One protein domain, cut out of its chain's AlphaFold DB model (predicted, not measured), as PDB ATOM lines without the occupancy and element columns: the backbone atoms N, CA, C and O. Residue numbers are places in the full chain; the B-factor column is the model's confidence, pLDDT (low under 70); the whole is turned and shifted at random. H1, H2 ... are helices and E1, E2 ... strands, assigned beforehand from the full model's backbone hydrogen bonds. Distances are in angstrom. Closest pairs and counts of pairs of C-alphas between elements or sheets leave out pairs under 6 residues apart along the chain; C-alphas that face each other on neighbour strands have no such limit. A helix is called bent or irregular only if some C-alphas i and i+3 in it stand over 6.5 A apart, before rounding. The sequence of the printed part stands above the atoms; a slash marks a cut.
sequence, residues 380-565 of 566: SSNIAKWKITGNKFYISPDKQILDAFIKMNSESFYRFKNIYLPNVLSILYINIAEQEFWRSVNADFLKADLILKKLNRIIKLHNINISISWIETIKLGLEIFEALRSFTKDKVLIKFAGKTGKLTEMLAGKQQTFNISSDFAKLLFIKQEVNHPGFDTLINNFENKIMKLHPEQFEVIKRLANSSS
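What this domain is: This is residues 380 to 565 of the 566 residues of an uncharacterized protein of Chlorobi bacterium OLB5 (UniProt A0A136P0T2). Six helices, H2 to H7, make an up-and-down bundle in which H4 is shared by a group of three, H2, H3 and H4, and a group of four, H4, H5, H6 and H7. A two-stranded hairpin, E1 and E2, packs on H6 on one side of this bundle, with residues 557 to 563 of H8 packed on E1, while H1 packs on H2. The printed part has 186 residues with two named strands and eight named helices in the order E1, E2, H1 to H8; the sheet, E1 - E2, is antiparallel and the class is mostly helix. The whole is compact, with a radius of gyration of the C-alphas of 16.5 A and spans of 47 by 37 by 33 A.

Where its parts are: E1, residues 384 to 389, begins at C-alpha 384 at (221.948, 212.358, 222.750) and is 15.9 A long from first to last C-alpha. E2, residues 392 to 397, measures 17.1 A. H1, residues 399 to 416, is 24.9 A long. H2, residues 422 to 437, measures 22.3 A, and H3, residues 445 to 461, measures 24.4 A. H4, residues 468 to 484, is 24.4 A long and begins at C-alpha 468 at (210.083, 205.250, 237.031). H5, residues 489 to 506, spans 24.2 A; it is irregular, with C-alphas 495 and 498 at 7.5 A, and has a kink of 56 degrees near residue 496. H6, residues 517 to 530, measures 19.9 A, and H7, residues 533 to 549, 24.4 A. H8, residues 551 to 563, is 18.7 A long and ends at C-alpha 563 at (224.263, 206.921, 211.596).

How they stand to each other: The hub is H4, which touches H2, H3, H5 and H6. Residues 471 to 478 of H4 touch residues 430 to 437 of H2, closest at the C-alphas of Phe 437 and Leu 478, 5.7 A, the same way at a shallow tilt of 29 degrees. H3 touches H4 with residues 445 to 452 alone, closest at the C-alphas of Phe 445 and Glu 482, 6.9 A. H2 and H3 form a helical hairpin at a shallow tilt of 23 degrees, their closest C-alphas, of Ala 433 and Ala 448, 5.0 A apart. H4 and H5 form another, at 5 degrees, with the C-alphas of Ala 483 and Val 492 closest at 6.5 A. H4 and H6 touch and run the same way at 10 degrees, closest at the C-alphas of Gly 477 and Ile 526, 6.2 A. H5 touches H7 at the C-alphas of Thr 504 and Phe 542, 5.9 A, while H4 and H7 are apart. H6 touches H7 with residues 523 to 527 alone, closest at the C-alphas of Lys 527 and Phe 535, 5.8 A. H1 touches residues 428 to 435 of H2, closest at the C-alphas of Asn 409 and Ile 432, 6.6 A, opposite ways at a tilt of 37 degrees, only just steep. In the hairpin of E1 and E2, N 387 and O 394 are 2.8 A apart and N 394 and O 387 2.8 A, within hydrogen-bond range. The closest C-alphas of E2 and H6 are those of Ile 395 and Phe 525, 5.8 A; those of E1 and H8 are Trp 386 and Ala 561, 4.5 A. H8 touches H6 at a steep tilt of 66 degrees, through Ser 517 alone on H6, closest to Ile 557 with their C-alphas at 6.1 A. Every O i to N i+4 pair is within hydrogen-bond range in H1, H3, H4, H6, H7 and H8; in H2 it is 11 of 12 and in H5 12 of 14.

The domain as a whole: The two C-alphas farthest apart are those of Gly 390 and Asn 418, 48.7 A. The printed part has no cut, and no link is long. The mean pLDDT of the printed part is 86.0; residues 510 to 515 and 563 to 565 are under 70.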
ATOM      1  N   SER A 380     213.536 214.562 222.658       74.88
ATOM      2  CA  SER A 380     214.195 213.716 223.668       74.88
ATOM      3  C   SER A 380     214.991 212.575 223.028       74.88
ATOM      4  O   SER A 380     216.098 212.271 223.470       74.88
ATOM      5  N   SER A 381     214.489 211.983 221.940       74.44
ATOM      6  CA  SER A 381     215.185 210.891 221.244       74.44
ATOM      7  C   SER A 381     216.460 211.344 220.528       74.44
ATOM      8  O   SER A 381     217.380 210.546 220.360       74.44
ATOM      9  N   ASN A 382     216.532 212.616 220.128       79.38
ATOM     10  CA  ASN A 382     217.642 213.155 219.340       79.38
ATOM     11  C   ASN A 382     218.642 213.993 220.157       79.38
ATOM     12  O   ASN A 382     219.669 214.409 219.627       79.38
ATOM     13  N   ILE A 383     218.381 214.242 221.445       85.50
ATOM     14  CA  ILE A 383     219.262 215.068 222.285       85.50
ATOM     15  C   ILE A 383     220.640 214.433 222.508       85.50
ATOM     16  O   ILE A 383     221.627 215.150 222.660       85.50
ATOM     17  N   ALA A 384     220.719 213.102 222.523       86.81
ATOM     18  CA  ALA A 384     221.948 212.358 222.750       86.81
ATOM     19  C   ALA A 384     222.581 211.940 221.415       86.81
ATOM     20  O   ALA A 384     222.074 211.057 220.723       86.81
ATOM     21  N   LYS A 385     223.727 212.537 221.073       88.00
ATOM     22  CA  LYS A 385     224.556 212.114 219.939       88.00
ATOM     23  C   LYS A 385     225.435 210.951 220.344       88.00
ATOM     24  O   LYS A 385     226.298 211.088 221.212       88.00
ATOM     25  N   TRP A 386     225.230 209.832 219.668       86.56
ATOM     26  CA  TRP A 386     226.043 208.638 219.812       86.56
ATOM     27  C   TRP A 386     227.298 208.739 218.952       86.56
ATOM     28  O   TRP A 386     227.232 209.129 217.792       86.56
ATOM     29  N   LYS A 387     228.443 208.340 219.498       85.00
ATOM     30  CA  LYS A 387     229.689 208.187 218.748       85.00
ATOM     31  C   LYS A 387     230.346 206.870 219.130       85.00
ATOM     32  O   LYS A 387     230.455 206.556 220.315       85.00
ATOM     33  N   ILE A 388     230.813 206.118 218.140       80.56
ATOM     34  CA  ILE A 388     231.670 204.950 218.361       80.56
ATOM     35  C   ILE A 388     233.113 205.346 218.065       80.56
ATOM     36  O   ILE A 388     233.411 206.018 217.081       80.56
ATOM     37  N   THR A 389     234.038 204.965 218.943       79.69
ATOM     38  CA  THR A 389     235.479 205.046 218.669       79.69
ATOM     39  C   THR A 389     236.109 203.725 219.097       79.69
ATOM     40  O   THR A 389     236.140 203.399 220.285       79.69
ATOM     41  N   GLY A 390     236.545 202.922 218.121       79.38
ATOM     42  CA  GLY A 390     236.886 201.515 218.347       79.38
ATOM     43  C   GLY A 390     235.661 200.712 218.803       79.38
ATOM     44  O   GLY A 390     234.603 200.815 218.195       79.38
ATOM     45  N   ASN A 391     235.781 199.972 219.910       73.56
ATOM     46  CA  ASN A 391     234.683 199.200 220.519       73.56
ATOM     47  C   ASN A 391     234.006 199.927 221.699       73.56
ATOM     48  O   ASN A 391     233.435 199.280 222.572       73.56
ATOM     49  N   LYS A 392     234.124 201.259 221.788       79.19
ATOM     50  CA  LYS A 392     233.575 202.048 222.901       79.19
ATOM     51  C   LYS A 392     232.531 203.049 222.416       79.19
ATOM     52  O   LYS A 392     232.762 203.759 221.436       79.19
ATOM     53  N   PHE A 393     231.423 203.127 223.150       83.94
ATOM     54  CA  PHE A 393     230.376 204.126 222.958       83.94
ATOM     55  C   PHE A 393     230.666 205.401 223.747       83.94
ATOM     56  O   PHE A 393     231.091 205.361 224.904       83.94
ATOM     57  N   TYR A 394     230.372 206.532 223.119       85.81
ATOM     58  CA  TYR A 394     230.452 207.867 223.688       85.81
ATOM     59  C   TYR A 394     229.145 208.603 223.418       85.81
ATOM     60  O   TYR A 394     228.562 208.466 222.340       85.81
ATOM     61  N   ILE A 395     228.712 209.409 224.384       90.88
ATOM     62  CA  ILE A 395     227.574 210.313 224.244       90.88
ATOM     63  C   ILE A 395     228.058 211.756 224.329       90.88
ATOM     64  O   ILE A 395     228.987 212.083 225.066       90.88
ATOM     65  N   SER A 396     227.413 212.629 223.563       90.00
ATOM     66  CA  SER A 396     227.471 214.073 223.769       90.00
ATOM     67  C   SER A 396     226.087 214.676 223.530       90.00
ATOM     68  O   SER A 396     225.351 214.166 222.683       90.00
ATOM     69  N   PRO A 397     225.692 215.733 224.255       91.12
ATOM     70  CA  PRO A 397     224.433 216.403 223.977       91.12
ATOM     71  C   PRO A 397     224.526 217.186 222.660       91.12
ATOM     72  O   PRO A 397     225.486 217.929 222.427       91.12
ATOM     73  N   ASP A 398     223.509 217.078 221.808       89.00
ATOM     74  CA  ASP A 398     223.330 218.016 220.706       89.00
ATOM     75  C   ASP A 398     222.876 219.369 221.264       89.00
ATOM     76  O   ASP A 398     221.729 219.538 221.678       89.00
ATOM     77  N   LYS A 399     223.786 220.349 221.258       87.81
ATOM     78  CA  LYS A 399     223.522 221.699 221.774       87.81
ATOM     79  C   LYS A 399     222.357 222.389 221.065       87.81
ATOM     80  O   LYS A 399     221.551 223.021 221.738       87.81
ATOM     81  N   GLN A 400     222.230 222.248 219.742       86.56
ATOM     82  CA  GLN A 400     221.157 222.912 218.993       86.56
ATOM     83  C   GLN A 400     219.787 222.342 219.378       86.56
ATOM     84  O   GLN A 400     218.835 223.091 219.601       86.56
ATOM     85  N   ILE A 401     219.706 221.017 219.511       85.38
ATOM     86  CA  ILE A 401     218.483 220.320 219.926       85.38
ATOM     87  C   ILE A 401     218.161 220.627 221.391       85.38
ATOM     88  O   ILE A 401     217.013 220.930 221.710       85.38
ATOM     89  N   LEU A 402     219.160 220.618 222.279       87.12
ATOM     90  CA  LEU A 402     218.992 220.968 223.690       87.12
ATOM     91  C   LEU A 402     218.471 222.407 223.858       87.12
ATOM     92  O   LEU A 402     217.518 222.620 224.609       87.12
ATOM     93  N   ASP A 403     219.021 223.382 223.131       85.56
ATOM     94  CA  ASP A 403     218.563 224.777 223.177       85.56
ATOM     95  C   ASP A 403     217.130 224.930 222.646       85.56
ATOM     96  O   ASP A 403     216.296 225.605 223.267       85.56
ATOM     97  N   ALA A 404     216.801 224.248 221.542       80.94
ATOM     98  CA  ALA A 404     215.435 224.184 221.029       80.94
ATOM     99  C   ALA A 404     214.478 223.572 222.066       80.94
ATOM    100  O   ALA A 404     213.387 224.103 222.300       80.94
ATOM    101  N   PHE A 405     214.908 222.512 222.757       84.69
ATOM    102  CA  PHE A 405     214.121 221.853 223.791       84.69
ATOM    103  C   PHE A 405     213.864 222.767 224.990       84.69
ATOM    104  O   PHE A 405     212.744 222.834 225.507       84.69
ATOM    105  N   ILE A 406     214.891 223.492 225.443       87.31
ATOM    106  CA  ILE A 406     214.794 224.455 226.547       87.31
ATOM    107  C   ILE A 406     213.777 225.539 226.207       87.31
ATOM    108  O   ILE A 406     212.881 225.820 227.012       87.31
ATOM    109  N   LYS A 407     213.867 226.111 225.002       82.69
ATOM    110  CA  LYS A 407     212.917 227.122 224.532       82.69
ATOM    111  C   LYS A 407     211.489 226.573 224.508       82.69
ATOM    112  O   LYS A 407     210.593 227.178 225.099       82.69
ATOM    113  N   MET A 408     211.293 225.399 223.908       82.62
ATOM    114  CA  MET A 408     209.994 224.735 223.814       82.62
ATOM    115  C   MET A 408     209.360 224.492 225.191       82.62
ATOM    116  O   MET A 408     208.191 224.827 225.411       82.62
ATOM    117  N   ASN A 409     210.116 223.933 226.141       87.06
ATOM    118  CA  ASN A 409     209.599 223.604 227.471       87.06
ATOM    119  C   ASN A 409     209.356 224.843 228.331       87.06
ATOM    120  O   ASN A 409     208.366 224.884 229.063       87.06
ATOM    121  N   SER A 410     210.200 225.872 228.209       83.62
ATOM    122  CA  SER A 410     209.966 227.168 228.849       83.62
ATOM    123  C   SER A 410     208.636 227.764 228.382       83.62
ATOM    124  O   SER A 410     207.742 228.022 229.195       83.62
ATOM    125  N   GLU A 411     208.437 227.890 227.066       78.00
ATOM    126  CA  GLU A 411     207.190 228.413 226.504       78.00
ATOM    127  C   GLU A 411     205.973 227.573 226.914       78.00
ATOM    128  O   GLU A 411     204.942 228.126 227.320       78.00
ATOM    129  N   SER A 412     206.107 226.246 226.880       82.38
ATOM    130  CA  SER A 412     205.046 225.310 227.259       82.38
ATOM    131  C   SER A 412     204.664 225.437 228.736       82.38
ATOM    132  O   SER A 412     203.478 225.512 229.075       82.38
ATOM    133  N   PHE A 413     205.651 225.547 229.628       83.75
ATOM    134  CA  PHE A 413     205.426 225.708 231.061       83.75
ATOM    135  C   PHE A 413     204.727 227.027 231.393       83.75
ATOM    136  O   PHE A 413     203.725 227.032 232.115       83.75
ATOM    137  N   TYR A 414     205.207 228.155 230.866       79.81
ATOM    138  CA  TYR A 414     204.622 229.458 231.188       79.81
ATOM    139  C   TYR A 414     203.202 229.618 230.636       79.81
ATOM    140  O   TYR A 414     202.348 230.195 231.314       79.81
ATOM    141  N   ARG A 415     202.925 229.090 229.438       71.50
ATOM    142  CA  ARG A 415     201.665 229.347 228.722       71.50
ATOM    143  C   ARG A 415     200.597 228.283 228.959       71.50
ATOM    144  O   ARG A 415     199.416 228.624 229.045       71.50
ATOM    145  N   PHE A 416     200.983 227.012 229.071       78.50
ATOM    146  CA  PHE A 416     200.045 225.890 228.956       78.50
ATOM    147  C   PHE A 416     199.969 224.977 230.176       78.50
ATOM    148  O   PHE A 416     199.105 224.104 230.201       78.50
ATOM    149  N   LYS A 417     200.756 225.203 231.238       76.12
ATOM    150  CA  LYS A 417     200.716 224.367 232.461       76.12
ATOM    151  C   LYS A 417     199.320 224.159 233.066       76.12
ATOM    152  O   LYS A 417     199.078 223.140 233.697       76.12
ATOM    153  N   ASN A 418     198.407 225.117 232.884       75.31
ATOM    154  CA  ASN A 418     197.031 225.041 233.392       75.31
ATOM    155  C   ASN A 418     196.060 224.343 232.423       75.31
ATOM    156  O   ASN A 418     194.920 224.080 232.795       75.31
ATOM    157  N   ILE A 419     196.494 224.103 231.183       77.19
ATOM    158  CA  ILE A 419     195.740 223.416 230.132       77.19
ATOM    159  C   ILE A 419     196.179 221.952 230.039       77.19
ATOM    160  O   ILE A 419     195.331 221.087 229.831       77.19
ATOM    161  N   TYR A 420     197.470 221.666 230.233       81.69
ATOM    162  CA  TYR A 420     197.988 220.304 230.175       81.69
ATOM    163  C   TYR A 420     197.301 219.372 231.167       81.69
ATOM    164  O   TYR A 420     197.072 219.701 232.335       81.69
ATOM    165  N   LEU A 421     197.017 218.162 230.690       80.06
ATOM    166  CA  LEU A 421     196.607 217.075 231.564       80.06
ATOM    167  C   LEU A 421     197.795 216.651 232.444       80.06
ATOM    168  O   LEU A 421     198.929 216.681 231.973       80.06
ATOM    169  N   PRO A 422     197.560 216.195 233.688       82.62
ATOM    170  CA  PRO A 422     198.606 215.718 234.590       82.62
ATOM    171  C   PRO A 422     199.667 214.792 233.983       82.62
ATOM    172  O   PRO A 422     200.832 214.988 234.298       82.62
ATOM    173  N   ASN A 423     199.320 213.861 233.083       84.81
ATOM    174  CA  ASN A 423     200.323 213.042 232.376       84.81
ATOM    175  C   ASN A 423     201.307 213.888 231.558       84.81
ATOM    176  O   ASN A 423     202.516 213.743 231.705       84.81
ATOM    177  N   VAL A 424     200.791 214.799 230.732       87.69
ATOM    178  CA  VAL A 424     201.617 215.684 229.899       87.69
ATOM    179  C   VAL A 424     202.398 216.665 230.765       87.69
ATOM    180  O   VAL A 424     203.563 216.933 230.507       87.69
ATOM    181  N   LEU A 425     201.788 217.151 231.848       88.81
ATOM    182  CA  LEU A 425     202.460 218.020 232.807       88.81
ATOM    183  C   LEU A 425     203.615 217.305 233.529       88.81
ATOM    184  O   LEU A 425     204.652 217.919 233.765       88.81
ATOM    185  N   SER A 426     203.458 216.019 233.857       90.62
ATOM    186  CA  SER A 426     204.539 215.186 234.392       90.62
ATOM    187  C   SER A 426     205.678 215.020 233.392       90.62
ATOM    188  O   SER A 426     206.828 215.189 233.784       90.62
ATOM    189  N   ILE A 427     205.361 214.750 232.120       91.12
ATOM    190  CA  ILE A 427     206.351 214.636 231.038       91.12
ATOM    191  C   ILE A 427     207.094 215.966 230.849       91.12
ATOM    192  O   ILE A 427     208.318 215.998 230.834       91.12
ATOM    193  N   LEU A 428     206.377 217.093 230.851       91.94
ATOM    194  CA  LEU A 428     206.989 218.421 230.820       91.94
ATOM    195  C   LEU A 428     207.946 218.662 231.991       91.94
ATOM    196  O   LEU A 428     209.023 219.220 231.803       91.94
ATOM    197  N   TYR A 429     207.580 218.253 233.206       93.69
ATOM    198  CA  TYR A 429     208.451 218.427 234.367       93.69
ATOM    199  C   TYR A 429     209.701 217.556 234.299       93.69
ATOM    200  O   TYR A 429     210.789 218.073 234.538       93.69
ATOM    201  N   ILE A 430     209.580 216.272 233.952       93.00
ATOM    202  CA  ILE A 430     210.776 215.433 233.815       93.00
ATOM    203  C   ILE A 430     211.664 215.923 232.666       93.00
ATOM    204  O   ILE A 430     212.871 215.981 232.852       93.00
ATOM    205  N   ASN A 431     211.090 216.409 231.561       93.00
ATOM    206  CA  ASN A 431     211.848 216.986 230.453       93.00
ATOM    207  C   ASN A 431     212.625 218.244 230.873       93.00
ATOM    208  O   ASN A 431     213.766 218.431 230.464       93.00
ATOM    209  N   ILE A 432     212.042 219.111 231.710       93.38
ATOM    210  CA  ILE A 432     212.760 220.276 232.259       93.38
ATOM    211  C   ILE A 432     213.907 219.829 233.178       93.38
ATOM    212  O   ILE A 432     214.973 220.435 233.149       93.38
ATOM    213  N   ALA A 433     213.714 218.782 233.987       95.00
ATOM    214  CA  ALA A 433     214.795 218.228 234.806       95.00
ATOM    215  C   ALA A 433     215.883 217.564 233.940       95.00
ATOM    216  O   ALA A 433     217.069 217.715 234.216       95.00
ATOM    217  N   GLU A 434     215.490 216.889 232.861       93.62
ATOM    218  CA  GLU A 434     216.397 216.274 231.894       93.62
ATOM    219  C   GLU A 434     217.253 217.310 231.152       93.62
ATOM    220  O   GLU A 434     218.432 217.074 230.907       93.62
ATOM    221  N   GLN A 435     216.721 218.497 230.863       94.25
ATOM    222  CA  GLN A 435     217.522 219.594 230.301       94.25
ATOM    223  C   GLN A 435     218.667 220.014 231.219       94.25
ATOM    224  O   GLN A 435     219.771 220.265 230.744       94.25
ATOM    225  N   GLU A 436     218.406 220.093 232.525       95.38
ATOM    226  CA  GLU A 436     219.453 220.390 233.503       95.38
ATOM    227  C   GLU A 436     220.419 219.206 233.639       95.38
ATOM    228  O   GLU A 436     221.621 219.417 233.720       95.38
ATOM    229  N   PHE A 437     219.939 217.960 233.544       96.00
ATOM    230  CA  PHE A 437     220.810 216.780 233.500       96.00
ATOM    231  C   PHE A 437     221.828 216.861 232.350       96.00
ATOM    232  O   PHE A 437     223.021 216.675 232.583       96.00
ATOM    233  N   TRP A 438     221.401 217.214 231.133       94.62
ATOM    234  CA  TRP A 438     222.302 217.326 229.974       94.62
ATOM    235  C   TRP A 438     223.293 218.501 230.057       94.62
ATOM    236  O   TRP A 438     224.236 218.560 229.269       94.62
ATOM    237  N   ARG A 439     223.119 219.421 231.015       94.19
ATOM    238  CA  ARG A 439     224.071 220.507 231.324       94.19
ATOM    239  C   ARG A 439     225.149 220.106 232.341       94.19
ATOM    240  O   ARG A 439     226.027 220.920 232.631       94.19
ATOM    241  N   SER A 440     225.067 218.887 232.872       94.62
ATOM    242  CA  SER A 440     225.996 218.292 233.837       94.62
ATOM    243  C   SER A 440     226.323 219.204 235.030       94.62
ATOM    244  O   SER A 440     225.424 219.671 235.727       94.62
ATOM    245  N   VAL A 441     227.601 219.471 235.299       93.12
ATOM    246  CA  VAL A 441     228.067 220.296 236.428       93.12
ATOM    247  C   VAL A 441     227.635 221.764 236.325       93.12
ATOM    248  O   VAL A 441     227.640 222.470 237.333       93.12
ATOM    249  N   ASN A 442     227.216 222.214 235.135       93.75
ATOM    250  CA  ASN A 442     226.712 223.568 234.880       93.75
ATOM    251  C   ASN A 442     225.185 223.687 235.038       93.75
ATOM    252  O   ASN A 442     224.606 224.719 234.695       93.75
ATOM    253  N   ALA A 443     224.517 222.635 235.511       95.19
ATOM    254  CA  ALA A 443     223.079 222.620 235.734       95.19
ATOM    255  C   ALA A 443     222.615 223.642 236.787       95.19
ATOM    256  O   ALA A 443     223.304 223.924 237.773       95.19
ATOM    257  N   ASP A 444     221.377 224.122 236.637       96.06
ATOM    258  CA  ASP A 444     220.656 224.791 237.722       96.06
ATOM    259  C   ASP A 444     220.001 223.738 238.638       96.06
ATOM    260  O   ASP A 444     218.850 223.326 238.450       96.06
ATOM    261  N   PHE A 445     220.757 223.278 239.639       95.94
ATOM    262  CA  PHE A 445     220.318 222.236 240.577       95.94
ATOM    263  C   PHE A 445     219.109 222.653 241.424       95.94
ATOM    264  O   PHE A 445     218.242 221.824 241.706       95.94
ATOM    265  N   LEU A 446     218.989 223.940 241.774       95.62
ATOM    266  CA  LEU A 446     217.842 224.456 242.526       95.62
ATOM    267  C   LEU A 446     216.560 224.367 241.696       95.62
ATOM    268  O   LEU A 446     215.513 223.930 242.188       95.62
ATOM    269  N   LYS A 447     216.636 224.747 240.416       94.38
ATOM    270  CA  LYS A 447     215.527 224.583 239.474       94.38
ATOM    271  C   LYS A 447     215.181 223.109 239.285       94.38
ATOM    272  O   LYS A 447     213.997 222.768 239.339       94.38
ATOM    273  N   ALA A 448     216.174 222.242 239.090       95.69
ATOM    274  CA  ALA A 448     215.948 220.814 238.895       95.69
ATOM    275  C   ALA A 448     215.245 220.174 240.109       95.69
ATOM    276  O   ALA A 448     214.205 219.529 239.944       95.69
ATOM    277  N   ASP A 449     215.719 220.432 241.332       95.06
ATOM    278  CA  ASP A 449     215.099 219.941 242.571       95.06
ATOM    279  C   ASP A 449     213.662 220.462 242.748       95.06
ATOM    280  O   ASP A 449     212.735 219.692 243.028       95.06
ATOM    281  N   LEU A 450     213.422 221.758 242.499       95.31
ATOM    282  CA  LEU A 450     212.077 222.338 242.548       95.31
ATOM    283  C   LEU A 450     211.114 221.625 241.584       95.31
ATOM    284  O   LEU A 450     209.951 221.377 241.926       95.31
ATOM    285  N   ILE A 451     211.571 221.318 240.368       94.88
ATOM    286  CA  ILE A 451     210.770 220.640 239.347       94.88
ATOM    287  C   ILE A 451     210.530 219.172 239.717       94.88
ATOM    288  O   ILE A 451     209.383 218.723 239.657       94.88
ATOM    289  N   LEU A 452     211.544 218.449 240.197       95.00
ATOM    290  CA  LEU A 452     211.397 217.069 240.672       95.00
ATOM    291  C   LEU A 452     210.436 216.975 241.868       95.00
ATOM    292  O   LEU A 452     209.584 216.084 241.919       95.00
ATOM    293  N   LYS A 453     210.467 217.936 242.800       94.44
ATOM    294  CA  LYS A 453     209.478 218.040 243.893       94.44
ATOM    295  C   LYS A 453     208.054 218.235 243.364       94.44
ATOM    296  O   LYS A 453     207.117 217.606 243.867       94.44
ATOM    297  N   LYS A 454     207.867 219.067 242.331       92.62
ATOM    298  CA  LYS A 454     206.560 219.245 241.671       92.62
ATOM    299  C   LYS A 454     206.100 217.968 240.965       92.62
ATOM    300  O   LYS A 454     204.934 217.602 241.119       92.62
ATOM    301  N   LEU A 455     206.991 217.278 240.252       93.12
ATOM    302  CA  LEU A 455     206.717 215.991 239.611       93.12
ATOM    303  C   LEU A 455     206.264 214.946 240.639       93.12
ATOM    304  O   LEU A 455     205.189 214.365 240.491       93.12
ATOM    305  N   ASN A 456     207.005 214.799 241.739       90.44
ATOM    306  CA  ASN A 456     206.664 213.890 242.835       90.44
ATOM    307  C   ASN A 456     205.289 214.194 243.444       90.44
ATOM    308  O   ASN A 456     204.518 213.280 243.740       90.44
ATOM    309  N   ARG A 457     204.940 215.475 243.609       88.69
ATOM    310  CA  ARG A 457     203.602 215.868 244.073       88.69
ATOM    311  C   ARG A 457     202.511 215.452 243.086       88.69
ATOM    312  O   ARG A 457     201.454 215.011 243.526       88.69
ATOM    313  N   ILE A 458     202.744 215.598 241.780       87.06
ATOM    314  CA  ILE A 458     201.787 215.152 240.763       87.06
ATOM    315  C   ILE A 458     201.633 213.634 240.837       87.06
ATOM    316  O   ILE A 458     200.511 213.188 241.030       87.06
ATOM    317  N   ILE A 459     202.722 212.863 240.789       85.56
ATOM    318  CA  ILE A 459     202.692 211.388 240.819       85.56
ATOM    319  C   ILE A 459     201.981 210.852 242.073       85.56
ATOM    320  O   ILE A 459     201.215 209.901 241.989       85.56
ATOM    321  N   LYS A 460     202.149 211.492 243.239       83.75
ATOM    322  CA  LYS A 460     201.435 211.092 244.469       83.75
ATOM    323  C   LYS A 460     199.922 211.313 244.405       83.75
ATOM    324  O   LYS A 460     199.159 210.582 245.030       83.75
ATOM    325  N   LEU A 461     199.478 212.361 243.715       80.06
ATOM    326  CA  LEU A 461     198.064 212.744 243.649       80.06
ATOM    327  C   LEU A 461     197.323 212.077 242.488       80.06
ATOM    328  O   LEU A 461     196.088 212.109 242.461       80.06
ATOM    329  N   HIS A 462     198.070 211.538 241.527       79.00
ATOM    330  CA  HIS A 462     197.608 211.249 240.183       79.00
ATOM    331  C   HIS A 462     198.091 209.885 239.687       79.00
ATOM    332  O   HIS A 462     199.246 209.540 239.891       79.00
ATOM    333  N   ASN A 463     197.241 209.119 238.990       74.31
ATOM    334  CA  ASN A 463     197.736 207.942 238.271       74.31
ATOM    335  C   ASN A 463     198.449 208.397 236.987       74.31
ATOM    336  O   ASN A 463     197.781 208.755 236.015       74.31
ATOM    337  N   ILE A 464     199.782 208.452 237.030       79.44
ATOM    338  CA  ILE A 464     200.628 208.946 235.940       79.44
ATOM    339  C   ILE A 464     201.296 207.784 235.210       79.44
ATOM    340  O   ILE A 464     201.890 206.915 235.840       79.44
ATOM    341  N   ASN A 465     201.239 207.810 233.877       75.38
ATOM    342  CA  ASN A 465     201.964 206.865 233.029       75.38
ATOM    343  C   ASN A 465     203.324 207.452 232.617       75.38
ATOM    344  O   ASN A 465     203.453 208.002 231.528       75.38
ATOM    345  N   ILE A 466     204.301 207.397 233.520       79.25
ATOM    346  CA  ILE A 466     205.689 207.826 233.293       79.25
ATOM    347  C   ILE A 466     206.628 206.714 233.761       79.25
ATOM    348  O   ILE A 466     206.348 206.068 234.775       79.25
ATOM    349  N   SER A 467     207.728 206.480 233.039       79.44
ATOM    350  CA  SER A 467     208.711 205.484 233.468       79.44
ATOM    351  C   SER A 467     209.377 205.921 234.772       79.44
ATOM    352  O   SER A 467     209.941 207.012 234.860       79.44
ATOM    353  N   ILE A 468     209.344 205.047 235.779       83.19
ATOM    354  CA  ILE A 468     210.083 205.250 237.031       83.19
ATOM    355  C   ILE A 468     211.591 205.270 236.746       83.19
ATOM    356  O   ILE A 468     212.303 206.066 237.350       83.19
ATOM    357  N   SER A 469     212.067 204.467 235.783       84.19
ATOM    358  CA  SER A 469     213.488 204.430 235.417       84.19
ATOM    359  C   SER A 469     213.992 205.777 234.918       84.19
ATOM    360  O   SER A 469     215.069 206.213 235.316       84.19
ATOM    361  N   TRP A 470     213.178 206.473 234.123       86.62
ATOM    362  CA  TRP A 470     213.518 207.785 233.589       86.62
ATOM    363  C   TRP A 470     213.698 208.803 234.719       86.62
ATOM    364  O   TRP A 470     214.690 209.530 234.758       86.62
ATOM    365  N   ILE A 471     212.783 208.802 235.693       90.19
ATOM    366  CA  ILE A 471     212.844 209.698 236.853       90.19
ATOM    367  C   ILE A 471     214.078 209.403 237.708       90.19
ATOM    368  O   ILE A 471     214.820 210.326 238.045       90.19
ATOM    369  N   GLU A 472     214.304 208.136 238.054       90.94
ATOM    370  CA  GLU A 472     215.416 207.739 238.922       90.94
ATOM    371  C   GLU A 472     216.777 207.967 238.253       90.94
ATOM    372  O   GLU A 472     217.706 208.424 238.917       90.94
ATOM    373  N   THR A 473     216.891 207.750 236.938       92.19
ATOM    374  CA  THR A 473     218.133 208.000 236.184       92.19
ATOM    375  C   THR A 473     218.481 209.485 236.157       92.19
ATOM    376  O   THR A 473     219.606 209.860 236.493       92.19
ATOM    377  N   ILE A 474     217.511 210.349 235.827       94.69
ATOM    378  CA  ILE A 474     217.710 211.807 235.825       94.69
ATOM    379  C   ILE A 474     218.061 212.312 237.223       94.69
ATOM    380  O   ILE A 474     219.006 213.084 237.387       94.69
ATOM    381  N   LYS A 475     217.335 211.851 238.245       95.75
ATOM    382  CA  LYS A 475     217.573 212.245 239.634       95.75
ATOM    383  C   LYS A 475     218.962 211.828 240.115       95.75
ATOM    384  O   LYS A 475     219.669 212.658 240.680       95.75
ATOM    385  N   LEU A 476     219.367 210.578 239.879       95.56
ATOM    386  CA  LEU A 476     220.688 210.092 240.278       95.56
ATOM    387  C   LEU A 476     221.804 210.877 239.583       95.56
ATOM    388  O   LEU A 476     222.761 211.274 240.241       95.56
ATOM    389  N   GLY A 477     221.671 211.125 238.279       96.56
ATOM    390  CA  GLY A 477     222.640 211.920 237.530       96.56
ATOM    391  C   GLY A 477     222.805 213.328 238.088       96.56
ATOM    392  O   GLY A 477     223.926 213.750 238.351       96.56
ATOM    393  N   LEU A 478     221.696 214.024 238.355       97.62
ATOM    394  CA  LEU A 478     221.720 215.354 238.970       97.62
ATOM    395  C   LEU A 478     222.376 215.343 240.361       97.62
ATOM    396  O   LEU A 478     223.205 216.205 240.633       97.62
ATOM    397  N   GLU A 479     222.070 214.355 241.213       96.81
ATOM    398  CA  GLU A 479     222.719 214.200 242.529       96.81
ATOM    399  C   GLU A 479     224.241 213.987 242.401       96.81
ATOM    400  O   GLU A 479     225.016 214.518 243.201       96.81
ATOM    401  N   ILE A 480     224.681 213.215 241.400       97.25
ATOM    402  CA  ILE A 480     226.104 212.975 241.113       97.25
ATOM    403  C   ILE A 480     226.775 214.258 240.604       97.25
ATOM    404  O   ILE A 480     227.831 214.630 241.114       97.25
ATOM    405  N   PHE A 481     226.170 214.950 239.636       97.44
ATOM    406  CA  PHE A 481     226.722 216.177 239.053       97.44
ATOM    407  C   PHE A 481     226.806 217.317 240.069       97.44
ATOM    408  O   PHE A 481     227.794 218.050 240.082       97.44
ATOM    409  N   GLU A 482     225.829 217.433 240.969       96.88
ATOM    410  CA  GLU A 482     225.889 218.384 242.079       96.88
ATOM    411  C   GLU A 482     227.044 218.043 243.029       96.88
ATOM    412  O   GLU A 482     227.824 218.913 243.415       96.88
ATOM    413  N   ALA A 483     227.203 216.761 243.368       96.06
ATOM    414  CA  ALA A 483     228.269 216.305 244.251       96.06
ATOM    415  C   ALA A 483     229.671 216.522 243.660       96.06
ATOM    416  O   ALA A 483     230.593 216.844 244.410       96.06
ATOM    417  N   LEU A 484     229.838 216.405 242.339       95.38
ATOM    418  CA  LEU A 484     231.110 216.676 241.657       95.38
ATOM    419  C   LEU A 484     231.594 218.127 241.820       95.38
ATOM    420  O   LEU A 484     232.787 218.376 241.684       95.38
ATOM    421  N   ARG A 485     230.711 219.080 242.159       93.50
ATOM    422  CA  ARG A 485     231.104 220.473 242.443       93.50
ATOM    423  C   ARG A 485     231.799 220.649 243.793       93.50
ATOM    424  O   ARG A 485     232.482 221.649 243.990       93.50
ATOM    425  N   SER A 486     231.604 219.703 244.710       91.38
ATOM    426  CA  SER A 486     231.978 219.853 246.123       91.38
ATOM    427  C   SER A 486     232.853 218.714 246.649       91.38
ATOM    428  O   SER A 486     233.461 218.842 247.710       91.38
ATOM    429  N   PHE A 487     232.913 217.583 245.944       94.31
ATOM    430  CA  PHE A 487     233.618 216.381 246.376       94.31
ATOM    431  C   PHE A 487     234.595 215.880 245.312       94.31
ATOM    432  O   PHE A 487     234.380 216.043 244.114       94.31
ATOM    433  N   THR A 488     235.652 215.199 245.761       93.81
ATOM    434  CA  THR A 488     236.547 214.455 244.868       93.81
ATOM    435  C   THR A 488     235.813 213.278 244.224       93.81
ATOM    436  O   THR A 488     234.861 212.736 244.795       93.81
ATOM    437  N   LYS A 489     236.283 212.838 243.052       93.38
ATOM    438  CA  LYS A 489     235.692 211.716 242.306       93.38
ATOM    439  C   LYS A 489     235.590 210.430 243.138       93.38
ATOM    440  O   LYS A 489     234.558 209.767 243.080       93.38
ATOM    441  N   ASP A 490     236.582 210.134 243.981       94.06
ATOM    442  CA  ASP A 490     236.546 208.989 244.907       94.06
ATOM    443  C   ASP A 490     235.400 209.088 245.918       94.06
ATOM    444  O   ASP A 490     234.650 208.134 246.126       94.06
ATOM    445  N   LYS A 491     235.210 210.266 246.528       94.62
ATOM    446  CA  LYS A 491     234.108 210.500 247.473       94.62
ATOM    447  C   LYS A 491     232.750 210.391 246.781       94.62
ATOM    448  O   LYS A 491     231.811 209.847 247.364       94.62
ATOM    449  N   VAL A 492     232.646 210.872 245.540       95.06
ATOM    450  CA  VAL A 492     231.444 210.700 244.712       95.06
ATOM    451  C   VAL A 492     231.189 209.214 244.439       95.06
ATOM    452  O   VAL A 492     230.070 208.751 244.653       95.06
ATOM    453  N   LEU A 493     232.210 208.436 244.060       93.56
ATOM    454  CA  LEU A 493     232.081 206.989 243.873       93.56
ATOM    455  C   LEU A 493     231.581 206.298 245.144       93.56
ATOM    456  O   LEU A 493     230.570 205.604 245.087       93.56
ATOM    457  N   ILE A 494     232.230 206.521 246.289       94.38
ATOM    458  CA  ILE A 494     231.843 205.904 247.569       94.38
ATOM    459  C   ILE A 494     230.372 206.204 247.893       94.38
ATOM    460  O   ILE A 494     229.625 205.320 248.309       94.38
ATOM    461  N   LYS A 495     229.930 207.444 247.654       96.06
ATOM    462  CA  LYS A 495     228.565 207.884 247.960       96.06
ATOM    463  C   LYS A 495     227.507 207.309 247.011       96.06
ATOM    464  O   LYS A 495     226.386 207.045 247.451       96.06
ATOM    465  N   PHE A 496     227.821 207.139 245.724       96.69
ATOM    466  CA  PHE A 496     226.818 206.852 244.687       96.69
ATOM    467  C   PHE A 496     226.960 205.495 243.985       96.69
ATOM    468  O   PHE A 496     226.023 205.096 243.290       96.69
ATOM    469  N   ALA A 497     228.043 204.739 244.192       93.12
ATOM    470  CA  ALA A 497     228.249 203.430 243.563       93.12
ATOM    471  C   ALA A 497     227.093 202.458 243.849       93.12
ATOM    472  O   ALA A 497     226.541 201.868 242.924       93.12
ATOM    473  N   GLY A 498     226.656 202.357 245.110       93.44
ATOM    474  CA  GLY A 498     225.553 201.470 245.493       93.44
ATOM    475  C   GLY A 498     224.208 201.851 244.860       93.44
ATOM    476  O   GLY A 498     223.456 200.976 244.434       93.44
ATOM    477  N   LYS A 499     223.905 203.154 244.750       94.38
ATOM    478  CA  LYS A 499     222.691 203.635 244.060       94.38
ATOM    479  C   LYS A 499     222.763 203.360 242.556       94.38
ATOM    480  O   LYS A 499     221.782 202.907 241.976       94.38
ATOM    481  N   THR A 500     223.930 203.592 241.956       93.19
ATOM    482  CA  THR A 500     224.183 203.338 240.532       93.19
ATOM    483  C   THR A 500     224.044 201.852 240.214       93.19
ATOM    484  O   THR A 500     223.320 201.503 239.291       93.19
ATOM    485  N   GLY A 501     224.636 200.971 241.026       91.44
ATOM    486  CA  GLY A 501     224.490 199.520 240.888       91.44
ATOM    487  C   GLY A 501     223.022 199.084 240.890       91.44
ATOM    488  O   GLY A 501     222.571 198.463 239.930       91.44
ATOM    489  N   LYS A 502     222.243 199.518 241.890       91.12
ATOM    490  CA  LYS A 502     220.796 199.235 241.962       91.12
ATOM    491  C   LYS A 502     220.031 199.735 240.735       91.12
ATOM    492  O   LYS A 502     219.167 199.025 240.226       91.12
ATOM    493  N   LEU A 503     220.347 200.940 240.251       90.75
ATOM    494  CA  LEU A 503     219.734 201.490 239.043       90.75
ATOM    495  C   LEU A 503     220.050 200.615 237.821       90.75
ATOM    496  O   LEU A 503     219.134 200.251 237.093       90.75
ATOM    497  N   THR A 504     221.314 200.224 237.625       90.50
ATOM    498  CA  THR A 504     221.707 199.356 236.500       90.50
ATOM    499  C   THR A 504     221.080 197.963 236.560       90.50
ATOM    500  O   THR A 504     220.762 197.394 235.523       90.50
ATOM    501  N   GLU A 505     220.862 197.405 237.753       87.94
ATOM    502  CA  GLU A 505     220.175 196.119 237.920       87.94
ATOM    503  C   GLU A 505     218.690 196.220 237.582       87.94
ATOM    504  O   GLU A 505     218.168 195.377 236.855       87.94
ATOM    505  N   MET A 506     218.025 197.277 238.055       85.81
ATOM    506  CA  MET A 506     216.637 197.568 237.696       85.81
ATOM    507  C   MET A 506     216.486 197.776 236.183       85.81
ATOM    508  O   MET A 506     215.521 197.292 235.598       85.81
ATOM    509  N   LEU A 507     217.445 198.475 235.567       84.38
ATOM    510  CA  LEU A 507     217.492 198.764 234.134       84.38
ATOM    511  C   LEU A 507     217.929 197.583 233.254       84.38
ATOM    512  O   LEU A 507     217.908 197.732 232.037       84.38
ATOM    513  N   ALA A 508     218.353 196.454 233.820       81.19
ATOM    514  CA  ALA A 508     218.683 195.237 233.072       81.19
ATOM    515  C   ALA A 508     217.703 194.088 233.375       81.19
ATOM    516  O   ALA A 508     217.982 192.922 233.083       81.19
ATOM    517  N   GLY A 509     216.583 194.382 234.040       74.75
ATOM    518  CA  GLY A 509     215.628 193.377 234.482       74.75
ATOM    519  C   GLY A 509     214.861 192.766 233.309       74.75
ATOM    520  O   GLY A 509     214.340 193.479 232.462       74.75
ATOM    521  N   LYS A 510     214.670 191.439 233.310       60.91
ATOM    522  CA  LYS A 510     213.946 190.702 232.246       60.91
ATOM    523  C   LYS A 510     212.513 191.188 231.966       60.91
ATOM    524  O   LYS A 510     211.938 190.824 230.950       60.91
ATOM    525  N   GLN A 511     211.914 191.955 232.877       57.19
ATOM    526  CA  GLN A 511     210.568 192.518 232.730       57.19
ATOM    527  C   GLN A 511     210.551 193.885 232.019       57.19
ATOM    528  O   GLN A 511     209.482 194.482 231.877       57.19
ATOM    529  N   GLN A 512     211.700 194.408 231.580       59.50
ATOM    530  CA  GLN A 512     211.742 195.648 230.813       59.50
ATOM    531  C   GLN A 512     211.154 195.479 229.419       59.50
ATOM    532  O   GLN A 512     211.557 194.625 228.639       59.50
ATOM    533  N   THR A 513     210.205 196.355 229.105       51.75
ATOM    534  CA  THR A 513     209.453 196.368 227.845       51.75
ATOM    535  C   THR A 513     209.663 197.654 227.040       51.75
ATOM    536  O   THR A 513     208.991 197.853 226.032       51.75
ATOM    537  N   PHE A 514     210.571 198.540 227.470       59.94
ATOM    538  CA  PHE A 514     210.809 199.851 226.855       59.94
ATOM    539  C   PHE A 514     212.231 199.995 226.294       59.94
ATOM    540  O   PHE A 514     213.127 199.229 226.632       59.94
ATOM    541  N   ASN A 515     212.416 200.994 225.426       64.12
ATOM    542  CA  ASN A 515     213.671 201.288 224.737       64.12
ATOM    543  C   ASN A 515     214.787 201.689 225.725       64.12
ATOM    544  O   ASN A 515     214.747 202.776 226.301       64.12
ATOM    545  N   ILE A 516     215.800 200.831 225.878       76.19
ATOM    546  CA  ILE A 516     216.920 201.033 226.808       76.19
ATOM    547  C   ILE A 516     217.946 202.073 226.342       76.19
ATOM    548  O   ILE A 516     218.748 202.539 227.149       76.19
ATOM    549  N   SER A 517     217.929 202.465 225.062       79.06
ATOM    550  CA  SER A 517     218.931 203.382 224.495       79.06
ATOM    551  C   SER A 517     218.988 204.719 225.235       79.06
ATOM    552  O   SER A 517     220.075 205.198 225.539       79.06
ATOM    553  N   SER A 518     217.838 205.294 225.595       83.00
ATOM    554  CA  SER A 518     217.776 206.587 226.287       83.00
ATOM    555  C   SER A 518     218.369 206.524 227.699       83.00
ATOM    556  O   SER A 518     219.165 207.387 228.073       83.00
ATOM    557  N   ASP A 519     218.037 205.485 228.473       85.50
ATOM    558  CA  ASP A 519     218.589 205.286 229.819       85.50
ATOM    559  C   ASP A 519     220.086 204.921 229.752       85.50
ATOM    560  O   ASP A 519     220.887 205.428 230.541       85.50
ATOM    561  N   PHE A 520     220.503 204.127 228.759       88.12
ATOM    562  CA  PHE A 520     221.916 203.814 228.540       88.12
ATOM    563  C   PHE A 520     222.731 205.048 228.136       88.12
ATOM    564  O   PHE A 520     223.817 205.253 228.674       88.12
ATOM    565  N   ALA A 521     222.195 205.917 227.273       89.94
ATOM    566  CA  ALA A 521     222.849 207.171 226.904       89.94
ATOM    567  C   ALA A 521     223.100 208.062 228.128       89.94
ATOM    568  O   ALA A 521     224.183 208.622 228.285       89.94
ATOM    569  N   LYS A 522     222.117 208.154 229.032       92.12
ATOM    570  CA  LYS A 522     222.240 208.904 230.289       92.12
ATOM    571  C   LYS A 522     223.305 208.299 231.207       92.12
ATOM    572  O   LYS A 522     224.112 209.037 231.767       92.12
ATOM    573  N   LEU A 523     223.352 206.971 231.343       93.00
ATOM    574  CA  LEU A 523     224.397 206.301 232.125       93.00
ATOM    575  C   LEU A 523     225.790 206.530 231.527       93.00
ATOM    576  O   LEU A 523     226.708 206.887 232.259       93.00
ATOM    577  N   LEU A 524     225.951 206.398 230.208       92.75
ATOM    578  CA  LEU A 524     227.210 206.712 229.529       92.75
ATOM    579  C   LEU A 524     227.622 208.170 229.745       92.75
ATOM    580  O   LEU A 524     228.786 208.431 230.030       92.75
ATOM    581  N   PHE A 525     226.677 209.106 229.698       94.50
ATOM    582  CA  PHE A 525     226.962 210.507 229.988       94.50
ATOM    583  C   PHE A 525     227.447 210.706 231.435       94.50
ATOM    584  O   PHE A 525     228.472 211.346 231.652       94.50
ATOM    585  N   ILE A 526     226.803 210.073 232.426       94.69
ATOM    586  CA  ILE A 526     227.280 210.083 233.825       94.69
ATOM    587  C   ILE A 526     228.708 209.530 233.922       94.69
ATOM    588  O   ILE A 526     229.560 210.147 234.559       94.69
ATOM    589  N   LYS A 527     228.985 208.387 233.278       93.75
ATOM    590  CA  LYS A 527     230.324 207.774 233.223       93.75
ATOM    591  C   LYS A 527     231.368 208.769 232.718       93.75
ATOM    592  O   LYS A 527     232.413 208.931 233.345       93.75
ATOM    593  N   GLN A 528     231.070 209.432 231.600       93.69
ATOM    594  CA  GLN A 528     231.969 210.376 230.937       93.69
ATOM    595  C   GLN A 528     232.236 211.621 231.790       93.69
ATOM    596  O   GLN A 528     233.385 212.035 231.894       93.69
ATOM    597  N   GLU A 529     231.212 212.182 232.433       93.56
ATOM    598  CA  GLU A 529     231.357 213.382 233.268       93.56
ATOM    599  C   GLU A 529     232.089 213.087 234.587       93.56
ATOM    600  O   GLU A 529     232.931 213.871 235.029       93.56
ATOM    601  N   VAL A 530     231.822 211.935 235.216       93.75
ATOM    602  CA  VAL A 530     232.554 211.523 236.424       93.75
ATOM    603  C   VAL A 530     234.005 211.183 236.077       93.75
ATOM    604  O   VAL A 530     234.914 211.557 236.823       93.75
ATOM    605  N   ASN A 531     234.231 210.495 234.949       91.69
ATOM    606  CA  ASN A 531     235.539 210.062 234.451       91.69
ATOM    607  C   ASN A 531     236.385 209.428 235.571       91.69
ATOM    608  O   ASN A 531     237.369 210.019 236.039       91.69
ATOM    609  N   HIS A 532     235.916 208.276 236.065       93.88
ATOM    610  CA  HIS A 532     236.515 207.532 237.172       93.88
ATOM    611  C   HIS A 532     236.414 206.008 236.940       93.88
ATOM    612  O   HIS A 532     235.305 205.522 236.686       93.88
ATOM    613  N   PRO A 533     237.495 205.221 237.134       91.00
ATOM    614  CA  PRO A 533     237.521 203.789 236.799       91.00
ATOM    615  C   PRO A 533     236.431 202.946 237.479       91.00
ATOM    616  O   PRO A 533     235.891 202.009 236.894       91.00
ATOM    617  N   GLY A 534     236.062 203.283 238.719       88.50
ATOM    618  CA  GLY A 534     234.986 202.582 239.431       88.50
ATOM    619  C   GLY A 534     233.610 202.725 238.762       88.50
ATOM    620  O   GLY A 534     232.853 201.758 238.703       88.50
ATOM    621  N   PHE A 535     233.302 203.905 238.209       88.81
ATOM    622  CA  PHE A 535     232.070 204.116 237.441       88.81
ATOM    623  C   PHE A 535     232.141 203.439 236.071       88.81
ATOM    624  O   PHE A 535     231.138 202.881 235.623       88.81
ATOM    625  N   ASP A 536     233.323 203.417 235.446       88.62
ATOM    626  CA  ASP A 536     233.533 202.698 234.189       88.62
ATOM    627  C   ASP A 536     233.183 201.219 234.337       88.62
ATOM    628  O   ASP A 536     232.415 200.688 233.536       88.62
ATOM    629  N   THR A 537     233.680 200.570 235.390       91.38
ATOM    630  CA  THR A 537     233.395 199.158 235.675       91.38
ATOM    631  C   THR A 537     231.898 198.905 235.864       91.38
ATOM    632  O   THR A 537     231.355 197.975 235.268       91.38
ATOM    633  N   LEU A 538     231.203 199.741 236.646       90.75
ATOM    634  CA  LEU A 538     229.760 199.596 236.886       90.75
ATOM    635  C   LEU A 538     228.949 199.657 235.587       90.75
ATOM    636  O   LEU A 538     228.071 198.825 235.356       90.75
ATOM    637  N   ILE A 539     229.255 200.627 234.728       90.50
ATOM    638  CA  ILE A 539     228.463 200.893 233.526       90.50
ATOM    639  C   ILE A 539     228.849 199.942 232.383       90.50
ATOM    640  O   ILE A 539     227.972 199.505 231.643       90.50
ATOM    641  N   ASN A 540     230.109 199.505 232.297       88.94
ATOM    642  CA  ASN A 540     230.510 198.434 231.374       88.94
ATOM    643  C   ASN A 540     229.857 197.090 231.748       88.94
ATOM    644  O   ASN A 540     229.460 196.317 230.878       88.94
ATOM    645  N   ASN A 541     229.705 196.801 233.045       89.81
ATOM    646  CA  ASN A 541     228.985 195.607 233.494       89.81
ATOM    647  C   ASN A 541     227.509 195.647 233.086       89.81
ATOM    648  O   ASN A 541     226.944 194.616 232.719       89.81
ATOM    649  N   PHE A 542     226.889 196.826 233.134       89.62
ATOM    650  CA  PHE A 542     225.537 197.036 232.630       89.62
ATOM    651  C   PHE A 542     225.442 196.815 231.114       89.62
ATOM    652  O   PHE A 542     224.595 196.042 230.674       89.62
ATOM    653  N   GLU A 543     226.351 197.401 230.333       88.12
ATOM    654  CA  GLU A 543     226.435 197.204 228.878       88.12
ATOM    655  C   GLU A 543     226.521 195.713 228.514       88.12
ATOM    656  O   GLU A 543     225.691 195.200 227.761       88.12
ATOM    657  N   ASN A 544     227.441 194.979 229.148       87.56
ATOM    658  CA  ASN A 544     227.604 193.538 228.947       87.56
ATOM    659  C   ASN A 544     226.347 192.730 229.312       87.56
ATOM    660  O   ASN A 544     226.066 191.704 228.688       87.56
ATOM    661  N   LYS A 545     225.593 193.158 230.334       87.19
ATOM    662  CA  LYS A 545     224.323 192.519 230.708       87.19
ATOM    663  C   LYS A 545     223.252 192.759 229.645       87.19
ATOM    664  O   LYS A 545     222.602 191.794 229.249       87.19
ATOM    665  N   ILE A 546     223.098 193.990 229.153       83.25
ATOM    666  CA  ILE A 546     222.131 194.304 228.087       83.25
ATOM    667  C   ILE A 546     222.453 193.510 226.827       83.25
ATOM    668  O   ILE A 546     221.555 192.890 226.272       83.25
ATOM    669  N   MET A 547     223.720 193.469 226.405       83.06
ATOM    670  CA  MET A 547     224.134 192.715 225.214       83.06
ATOM    671  C   MET A 547     223.696 191.247 225.255       83.06
ATOM    672  O   MET A 547     223.381 190.667 224.221       83.06
ATOM    673  N   LYS A 548     223.682 190.645 226.450       84.31
ATOM    674  CA  LYS A 548     223.282 189.248 226.651       84.31
ATOM    675  C   LYS A 548     221.770 189.070 226.781       84.31
ATOM    676  O   LYS A 548     221.248 188.062 226.323       84.31
ATOM    677  N   LEU A 549     221.087 189.993 227.457       80.31
ATOM    678  CA  LEU A 549     219.666 189.856 227.800       80.31
ATOM    679  C   LEU A 549     218.717 190.453 226.751       80.31
ATOM    680  O   LEU A 549     217.590 189.981 226.643       80.31
ATOM    681  N   HIS A 550     219.169 191.459 225.998       75.62
ATOM    682  CA  HIS A 550     218.388 192.237 225.028       75.62
ATOM    683  C   HIS A 550     219.208 192.555 223.756       75.62
ATOM    684  O   HIS A 550     219.422 193.730 223.425       75.62
ATOM    685  N   PRO A 551     219.729 191.536 223.043       77.06
ATOM    686  CA  PRO A 551     220.605 191.736 221.884       77.06
ATOM    687  C   PRO A 551     219.955 192.581 220.775       77.06
ATOM    688  O   PRO A 551     220.621 193.402 220.146       77.06
ATOM    689  N   GLU A 552     218.645 192.448 220.573       74.38
ATOM    690  CA  GLU A 552     217.870 193.215 219.598       74.38
ATOM    691  C   GLU A 552     217.872 194.722 219.881       74.38
ATOM    692  O   GLU A 552     217.999 195.528 218.957       74.38
ATOM    693  N   GLN A 553     217.795 195.121 221.154       71.81
ATOM    694  CA  GLN A 553     217.844 196.532 221.543       71.81
ATOM    695  C   GLN A 553     219.261 197.098 221.408       71.81
ATOM    696  O   GLN A 553     219.442 198.268 221.065       71.81
ATOM    697  N   PHE A 554     220.276 196.261 221.633       74.44
ATOM    698  CA  PHE A 554     221.672 196.653 221.476       74.44
ATOM    699  C   PHE A 554     222.047 196.917 220.010       74.44
ATOM    700  O   PHE A 554     222.761 197.877 219.713       74.44
ATOM    701  N   GLU A 555     221.512 196.137 219.070       75.19
ATOM    702  CA  GLU A 555     221.697 196.394 217.637       75.19
ATOM    703  C   GLU A 555     221.091 197.735 217.195       75.19
ATOM    704  O   GLU A 555     221.664 198.426 216.350       75.19
ATOM    705  N   VAL A 556     219.981 198.170 217.804       74.25
ATOM    706  CA  VAL A 556     219.424 199.514 217.564       74.25
ATOM    707  C   VAL A 556     220.412 200.598 218.002       74.25
ATOM    708  O   VAL A 556     220.659 201.535 217.244       74.25
ATOM    709  N   ILE A 557     221.030 200.451 219.177       75.69
ATOM    710  CA  ILE A 557     222.037 201.398 219.690       75.69
ATOM    711  C   ILE A 557     223.243 201.490 218.743       75.69
ATOM    712  O   ILE A 557     223.670 202.594 218.398       75.69
ATOM    713  N   LYS A 558     223.756 200.352 218.252       78.38
ATOM    714  CA  LYS A 558     224.845 200.340 217.258       78.38
ATOM    715  C   LYS A 558     224.474 201.094 215.984       78.38
ATOM    716  O   LYS A 558     225.277 201.881 215.484       78.38
ATOM    717  N   ARG A 559     223.261 200.884 215.461       76.81
ATOM    718  CA  ARG A 559     222.781 201.592 214.261       76.81
ATOM    719  C   ARG A 559     222.726 203.102 214.480       76.81
ATOM    720  O   ARG A 559     223.212 203.832 213.623       76.81
ATOM    721  N   LEU A 560     222.197 203.551 215.622       73.38
ATOM    722  CA  LEU A 560     222.121 204.975 215.982       73.38
ATOM    723  C   LEU A 560     223.509 205.626 216.062       73.38
ATOM    724  O   LEU A 560     223.712 206.757 215.611       73.38
ATOM    725  N   ALA A 561     224.483 204.902 216.604       75.25
ATOM    726  CA  ALA A 561     225.855 205.377 216.694       75.25
ATOM    727  C   ALA A 561     226.563 205.445 215.332       75.25
ATOM    728  O   ALA A 561     227.268 206.416 215.052       75.25
ATOM    729  N   ASN A 562     226.317 204.477 214.448       71.00
ATOM    730  CA  ASN A 562     226.871 204.487 213.093       71.00
ATOM    731  C   ASN A 562     226.241 205.577 212.210       71.00
ATOM    732  O   ASN A 562     226.952 206.213 211.439       71.00
ATOM    733  N   SER A 563     224.940 205.855 212.354       63.38
ATOM    734  CA  SER A 563     224.263 206.921 211.596       63.38
ATOM    735  C   SER A 563     224.658 208.338 212.016       63.38
ATOM    736  O   SER A 563     224.402 209.273 211.274       63.38
ATOM    737  N   SER A 564     225.246 208.496 213.204       54.91
ATOM    738  CA  SER A 564     225.729 209.783 213.728       54.91
ATOM    739  C   SER A 564     227.193 210.070 213.354       54.91
ATOM    740  O   SER A 564     227.724 211.126 213.692       54.91
ATOM    741  N   SER A 565     227.858 209.096 212.721       41.31
ATOM    742  CA  SER A 565     229.269 209.140 212.308       41.31
ATOM    743  C   SER A 565     229.447 209.474 210.816       41.31
ATOM    744  O   SER A 565     230.583 209.591 210.359       41.31
TER     745      SER A 565